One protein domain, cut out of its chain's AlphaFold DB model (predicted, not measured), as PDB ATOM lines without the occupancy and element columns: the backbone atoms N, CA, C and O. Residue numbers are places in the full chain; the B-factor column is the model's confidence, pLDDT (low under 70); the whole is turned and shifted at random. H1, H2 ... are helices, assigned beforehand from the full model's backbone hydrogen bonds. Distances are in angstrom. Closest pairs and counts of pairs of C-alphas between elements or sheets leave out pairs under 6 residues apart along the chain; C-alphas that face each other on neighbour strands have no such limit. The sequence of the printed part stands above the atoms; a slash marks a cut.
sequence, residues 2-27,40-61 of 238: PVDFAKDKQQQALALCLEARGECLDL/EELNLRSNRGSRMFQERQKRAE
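Overview. This is residues 2 to 27 and 40 to 61 of the 238 residues of a protein of Bagarius yarrelli (UniProt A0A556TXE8). One long helix, H1, stands by itself, and across a gap from it lies a small pair of helices, the short H2 and the longer H3, with H2 packed on residues 49 to 54 of H3. H3 leads away from H1, and its last residues, 55 to 61, stick out free, as do residues 2 to 11 at the other end of the printed part. The 48 printed residues hold three named helices, in the order H1, H2, H3, and no named strand: the class is all helix. The whole is loose, with a radius of gyration of the C-alphas of 12.2 A and spans of 32 by 28 by 20 A.

Along the chain. Find C-alpha 5 at (-99.574, -9.877, -37.421); from there H1, residues 5 to 21, runs 24.6 A to C-alpha 21 at (-109.088, -19.842, -17.017). H2 is residues 40 to 43, 5.2 A from first to last C-alpha. H3, residues 48 to 61, covers 19.9 A and ends at C-alpha 61 at (-85.433, -0.701, -19.050).

Arrangement. Begin with H1, which touches no helix and is apart from both H2 and H3. Look next at H2 and H3, which touch, H3 with residues 49 to 54 alone; their closest C-alphas are those of Leu 42 and Ser 50, 4.3 A apart. A tight link of 4 residues joins them. Every O i to N i+4 pair is within hydrogen-bond range in H1 and H3, while H2 is too short for such a pair.

Size, cuts and confidence. The two C-alphas farthest apart, those of Pro 2 and Gly 22, are 32.7 A apart. Residues 28 to 39 are not printed, and C-alphas 27 and 40 stand 16.6 A apart across that cut, which lies in the link from H1 to H2. In the B-factor column the mean pLDDT of the printed part is 79.8; look for values under 70 at residues 2 to 3, 24 to 26 and 45.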
ATOM      1  N   PRO A   2     -96.349 -12.418 -46.409       58.66
ATOM      2  CA  PRO A   2     -96.504 -11.461 -45.319       58.66
ATOM      3  C   PRO A   2     -97.034 -12.194 -44.082       58.66
ATOM      4  O   PRO A   2     -97.993 -12.955 -44.175       58.66
ATOM      5  N   VAL A   3     -96.366 -12.019 -42.944       61.88
ATOM      6  CA  VAL A   3     -96.805 -12.580 -41.662       61.88
ATOM      7  C   VAL A   3     -98.016 -11.767 -41.210       61.88
ATOM      8  O   VAL A   3     -97.910 -10.558 -40.995       61.88
ATOM      9  N   ASP A   4     -99.180 -12.407 -41.114       76.56
ATOM     10  CA  ASP A   4    -100.423 -11.767 -40.685       76.56
ATOM     11  C   ASP A   4    -100.357 -11.448 -39.181       76.56
ATOM     12  O   ASP A   4    -100.909 -12.165 -38.346       76.56
ATOM     13  N   PHE A   5     -99.723 -10.330 -38.815       75.44
ATOM     14  CA  PHE A   5     -99.574  -9.877 -37.421       75.44
ATOM     15  C   PHE A   5    -100.903  -9.789 -36.650       75.44
ATOM     16  O   PHE A   5    -100.919  -9.838 -35.420       75.44
ATOM     17  N   ALA A   6    -102.027  -9.636 -37.357       82.50
ATOM     18  CA  ALA A   6    -103.363  -9.656 -36.770       82.50
ATOM     19  C   ALA A   6    -103.756 -11.053 -36.257       82.50
ATOM     20  O   ALA A   6    -104.283 -11.167 -35.150       82.50
ATOM     21  N   LYS A   7    -103.452 -12.111 -37.021       85.12
ATOM     22  CA  LYS A   7    -103.734 -13.501 -36.635       85.12
ATOM     23  C   LYS A   7    -102.862 -13.926 -35.459       85.12
ATOM     24  O   LYS A   7    -103.380 -14.503 -34.507       85.12
ATOM     25  N   ASP A   8    -101.589 -13.540 -35.465       81.88
ATOM     26  CA  ASP A   8    -100.662 -13.832 -34.365       81.88
ATOM     27  C   ASP A   8    -101.103 -13.163 -33.057       81.88
ATOM     28  O   ASP A   8    -101.139 -13.799 -32.003       81.88
ATOM     29  N   LYS A   9    -101.513 -11.887 -33.116       80.44
ATOM     30  CA  LYS A   9    -102.067 -11.177 -31.950       80.44
ATOM     31  C   LYS A   9    -103.338 -11.840 -31.432       80.44
ATOM     32  O   LYS A   9    -103.504 -11.970 -30.221       80.44
ATOM     33  N   GLN A  10    -104.225 -12.266 -32.331       86.44
ATOM     34  CA  GLN A  10    -105.460 -12.953 -31.962       86.44
ATOM     35  C   GLN A  10    -105.173 -14.299 -31.283       86.44
ATOM     36  O   GLN A  10    -105.766 -14.595 -30.247       86.44
ATOM     37  N   GLN A  11    -104.234 -15.085 -31.810       83.81
ATOM     38  CA  GLN A  11    -103.815 -16.353 -31.207       83.81
ATOM     39  C   GLN A  11    -103.153 -16.145 -29.841       83.81
ATOM     40  O   GLN A  11    -103.464 -16.862 -28.891       83.81
ATOM     41  N   GLN A  12    -102.301 -15.128 -29.707       82.88
ATOM     42  CA  GLN A  12    -101.669 -14.788 -28.433       82.88
ATOM     43  C   GLN A  12    -102.697 -14.352 -27.376       82.88
ATOM     44  O   GLN A  12    -102.589 -14.738 -26.210       82.88
ATOM     45  N   ALA A  13    -103.702 -13.566 -27.774       84.00
ATOM     46  CA  ALA A  13    -104.795 -13.158 -26.898       84.00
ATOM     47  C   ALA A  13    -105.657 -14.354 -26.466       84.00
ATOM     48  O   ALA A  13    -105.993 -14.475 -25.290       84.00
ATOM     49  N   LEU A  14    -105.957 -15.275 -27.387       84.69
ATOM     50  CA  LEU A  14    -106.690 -16.503 -27.078       84.69
ATOM     51  C   LEU A  14    -105.916 -17.357 -26.058       84.69
ATOM     52  O   LEU A  14    -106.468 -17.745 -25.032       84.69
ATOM     53  N   ALA A  15    -104.621 -17.589 -26.294       80.94
ATOM     54  CA  ALA A  15    -103.769 -18.356 -25.388       80.94
ATOM     55  C   ALA A  15    -103.759 -17.762 -23.967       80.94
ATOM     56  O   ALA A  15    -103.882 -18.492 -22.987       80.94
ATOM     57  N   LEU A  16    -103.709 -16.429 -23.856       80.50
ATOM     58  CA  LEU A  16    -103.838 -15.712 -22.585       80.50
ATOM     59  C   LEU A  16    -105.184 -15.937 -21.889       80.50
ATOM     60  O   LEU A  16    -105.222 -16.135 -20.676       80.50
ATOM     61  N   CYS A  17    -106.285 -15.892 -22.640       83.19
ATOM     62  CA  CYS A  17    -107.619 -16.139 -22.101       83.19
ATOM     63  C   CYS A  17    -107.756 -17.565 -21.547       83.19
ATOM     64  O   CYS A  17    -108.344 -17.746 -20.481       83.19
ATOM     65  N   LEU A  18    -107.196 -18.561 -22.240       82.12
ATOM     66  CA  LEU A  18    -107.206 -19.960 -21.794       82.12
ATOM     67  C   LEU A  18    -106.327 -20.171 -20.557       82.12
ATOM     68  O   LEU A  18    -106.736 -20.856 -19.619       82.12
ATOM     69  N   GLU A  19    -105.150 -19.542 -20.516       77.94
ATOM     70  CA  GLU A  19    -104.254 -19.591 -19.357       77.94
ATOM     71  C   GLU A  19    -104.914 -18.968 -18.115       77.94
ATOM     72  O   GLU A  19    -104.862 -19.541 -17.028       77.94
ATOM     73  N   ALA A  20    -105.600 -17.829 -18.272       79.50
ATOM     74  CA  ALA A  20    -106.314 -17.161 -17.182       79.50
ATOM     75  C   ALA A  20    -107.466 -18.007 -16.612       79.50
ATOM     76  O   ALA A  20    -107.770 -17.910 -15.423       79.50
ATOM     77  N   ARG A  21    -108.086 -18.853 -17.443       79.56
ATOM     78  CA  ARG A  21    -109.088 -19.842 -17.017       79.56
ATOM     79  C   ARG A  21    -108.471 -21.115 -16.431       79.56
ATOM     80  O   ARG A  21    -109.194 -21.922 -15.858       79.56
ATOM     81  N   GLY A  22    -107.152 -21.291 -16.550       73.00
ATOM     82  CA  GLY A  22    -106.441 -22.499 -16.134       73.00
ATOM     83  C   GLY A  22    -106.671 -23.702 -17.055       73.00
ATOM     84  O   GLY A  22    -106.328 -24.818 -16.678       73.00
ATOM     85  N   GLU A  23    -107.247 -23.491 -18.243       76.12
ATOM     86  CA  GLU A  23    -107.595 -24.556 -19.196       76.12
ATOM     87  C   GLU A  23    -106.360 -25.087 -19.942       76.12
ATOM     88  O   GLU A  23    -106.307 -26.261 -20.297       76.12
ATOM     89  N   CYS A  24    -105.341 -24.245 -20.150       66.06
ATOM     90  CA  CYS A  24    -104.083 -24.627 -20.789       66.06
ATOM     91  C   CYS A  24    -102.908 -23.979 -20.047       66.06
ATOM     92  O   CYS A  24    -102.626 -22.793 -20.216       66.06
ATOM     93  N   LEU A  25    -102.254 -24.756 -19.183       65.62
ATOM     94  CA  LEU A  25    -101.031 -24.355 -18.492       65.62
ATOM     95  C   LEU A  25     -99.859 -25.095 -19.139       65.62
ATOM     96  O   LEU A  25     -99.729 -26.309 -18.980       65.62
ATOM     97  N   ASP A  26     -98.999 -24.372 -19.855       68.00
ATOM     98  CA  ASP A  26     -97.718 -24.914 -20.310       68.00
ATOM     99  C   ASP A  26     -96.777 -25.006 -19.102       68.00
ATOM    100  O   ASP A  26     -96.106 -24.044 -18.722       68.00
ATOM    101  N   LEU A  27     -96.791 -26.167 -18.443       70.62
ATOM    102  CA  LEU A  27     -95.968 -26.448 -17.264       70.62
ATOM    103  C   LEU A  27     -94.481 -26.636 -17.607       70.62
ATOM    104  O   LEU A  27     -93.681 -26.885 -16.703       70.62
ATOM    105  N   GLU A  40     -82.109 -19.319 -24.245       71.06
ATOM    106  CA  GLU A  40     -83.062 -19.778 -25.253       71.06
ATOM    107  C   GLU A  40     -84.478 -20.005 -24.699       71.06
ATOM    108  O   GLU A  40     -85.448 -19.588 -25.332       71.06
ATOM    109  N   GLU A  41     -84.627 -20.572 -23.497       75.62
ATOM    110  CA  GLU A  41     -85.938 -20.804 -22.873       75.62
ATOM    111  C   GLU A  41     -86.617 -19.492 -22.467       75.62
ATOM    112  O   GLU A  41     -87.838 -19.352 -22.580       75.62
ATOM    113  N   LEU A  42     -85.828 -18.492 -22.060       72.62
ATOM    114  CA  LEU A  42     -86.317 -17.153 -21.717       72.62
ATOM    115  C   LEU A  42     -86.766 -16.342 -22.947       72.62
ATOM    116  O   LEU A  42     -87.553 -15.399 -22.816       72.62
ATOM    117  N   ASN A  43     -86.320 -16.726 -24.146       75.19
ATOM    118  CA  ASN A  43     -86.710 -16.084 -25.401       75.19
ATOM    119  C   ASN A  43     -88.035 -16.625 -25.968       75.19
ATOM    120  O   ASN A  43     -88.675 -15.959 -26.790       75.19
ATOM    121  N   LEU A  44     -88.495 -17.793 -25.509       77.12
ATOM    122  CA  LEU A  44     -89.760 -18.385 -25.947       77.12
ATOM    123  C   LEU A  44     -90.950 -17.510 -25.533       77.12
ATOM    124  O   LEU A  44     -91.019 -17.011 -24.414       77.12
ATOM    125  N   ARG A  45     -91.940 -17.338 -26.413       69.81
ATOM    126  CA  ARG A  45     -93.165 -16.558 -26.119       69.81
ATOM    127  C   ARG A  45     -94.345 -17.411 -25.646       69.81
ATOM    128  O   ARG A  45     -95.403 -16.854 -25.361       69.81
ATOM    129  N   SER A  46     -94.180 -18.730 -25.587       72.62
ATOM    130  CA  SER A  46     -95.237 -19.675 -25.212       72.62
ATOM    131  C   SER A  46     -95.384 -19.828 -23.698       72.62
ATOM    132  O   SER A  46     -96.501 -19.903 -23.199       72.62
ATOM    133  N   ASN A  47     -94.268 -19.826 -22.965       79.94
ATOM    134  CA  ASN A  47     -94.255 -20.055 -21.527       79.94
ATOM    135  C   ASN A  47     -94.566 -18.761 -20.751       79.94
ATOM    136  O   ASN A  47     -94.108 -17.664 -21.082       79.94
ATOM    137  N   ARG A  48     -95.328 -18.880 -19.664       80.88
ATOM    138  CA  ARG A  48     -95.609 -17.765 -18.752       80.88
ATOM    139  C   ARG A  48     -94.337 -17.170 -18.136       80.88
ATOM    140  O   ARG A  48     -94.222 -15.951 -18.022       80.88
ATOM    141  N   GLY A  49     -93.391 -18.010 -17.721       83.56
ATOM    142  CA  GLY A  49     -92.147 -17.611 -17.059       83.56
ATOM    143  C   GLY A  49     -91.268 -16.721 -17.937       83.56
ATOM    144  O   GLY A  49     -90.864 -15.641 -17.505       83.56
ATOM    145  N   SER A  50     -91.052 -17.117 -19.191       84.19
ATOM    146  CA  SER A  50     -90.275 -16.350 -20.171       84.19
ATOM    147  C   SER A  50     -90.943 -15.013 -20.516       84.19
ATOM    148  O   SER A  50     -90.285 -13.975 -20.580       84.19
ATOM    149  N   ARG A  51     -92.277 -14.981 -20.617       85.31
ATOM    150  CA  ARG A  51     -93.038 -13.734 -20.791       85.31
ATOM    151  C   ARG A  51     -92.928 -12.799 -19.591       85.31
ATOM    152  O   ARG A  51     -92.690 -11.607 -19.773       85.31
ATOM    153  N   MET A  52     -93.064 -13.319 -18.368       87.62
ATOM    154  CA  MET A  52     -92.878 -12.516 -17.155       87.62
ATOM    155  C   MET A  52     -91.457 -11.956 -17.070       87.62
ATOM    156  O   MET A  52     -91.285 -10.814 -16.647       87.62
ATOM    157  N   PHE A  53     -90.450 -12.726 -17.488       88.75
ATOM    158  CA  PHE A  53     -89.072 -12.255 -17.584       88.75
ATOM    159  C   PHE A  53     -88.937 -11.097 -18.582       88.75
ATOM    160  O   PHE A  53     -88.446 -10.039 -18.202       88.75
ATOM    161  N   GLN A  54     -89.462 -11.233 -19.803       87.56
ATOM    162  CA  GLN A  54     -89.441 -10.160 -20.808       87.56
ATOM    163  C   GLN A  54     -90.192  -8.903 -20.345       87.56
ATOM    164  O   GLN A  54     -89.734  -7.783 -20.560       87.56
ATOM    165  N   GLU A  55     -91.338  -9.048 -19.675       89.50
ATOM    166  CA  GLU A  55     -92.037  -7.900 -19.096       89.50
ATOM    167  C   GLU A  55     -91.242  -7.243 -17.964       89.50
ATOM    168  O   GLU A  55     -91.282  -6.025 -17.815       89.50
ATOM    169  N   ARG A  56     -90.540  -8.026 -17.137       92.00
ATOM    170  CA  ARG A  56     -89.646  -7.489 -16.103       92.00
ATOM    171  C   ARG A  56     -88.473  -6.738 -16.724       92.00
ATOM    172  O   ARG A  56     -88.201  -5.646 -16.245       92.00
ATOM    173  N   GLN A  57     -87.871  -7.258 -17.796       89.12
ATOM    174  CA  GLN A  57     -86.834  -6.557 -18.566       89.12
ATOM    175  C   GLN A  57     -87.354  -5.211 -19.078       89.12
ATOM    176  O   GLN A  57     -86.813  -4.177 -18.714       89.12
ATOM    177  N   LYS A  58     -88.508  -5.187 -19.759       89.50
ATOM    178  CA  LYS A  58     -89.134  -3.935 -20.233       89.50
ATOM    179  C   LYS A  58     -89.449  -2.943 -19.113       89.50
ATOM    180  O   LYS A  58     -89.337  -1.733 -19.293       89.50
ATOM    181  N   ARG A  59     -89.900  -3.435 -17.952       93.19
ATOM    182  CA  ARG A  59     -90.128  -2.578 -16.778       93.19
ATOM    183  C   ARG A  59     -88.808  -2.023 -16.255       93.19
ATOM    184  O   ARG A  59     -88.773  -0.843 -15.947       93.19
ATOM    185  N   ALA A  60     -87.762  -2.840 -16.166       89.88
ATOM    186  CA  ALA A  60     -86.441  -2.408 -15.725       89.88
ATOM    187  C   ALA A  60     -85.857  -1.363 -16.683       89.88
ATOM    188  O   ALA A  60     -85.529  -0.273 -16.235       89.88
ATOM    189  N   GLU A  61     -85.869  -1.626 -17.991       87.75
ATOM    190  CA  GLU A  61     -85.433  -0.701 -19.050       87.75
ATOM    191  C   GLU A  61     -86.112   0.673 -18.959       87.75
ATOM    192  O   GLU A  61     -85.480   1.691 -19.212       87.75
TER     193      GLU A  61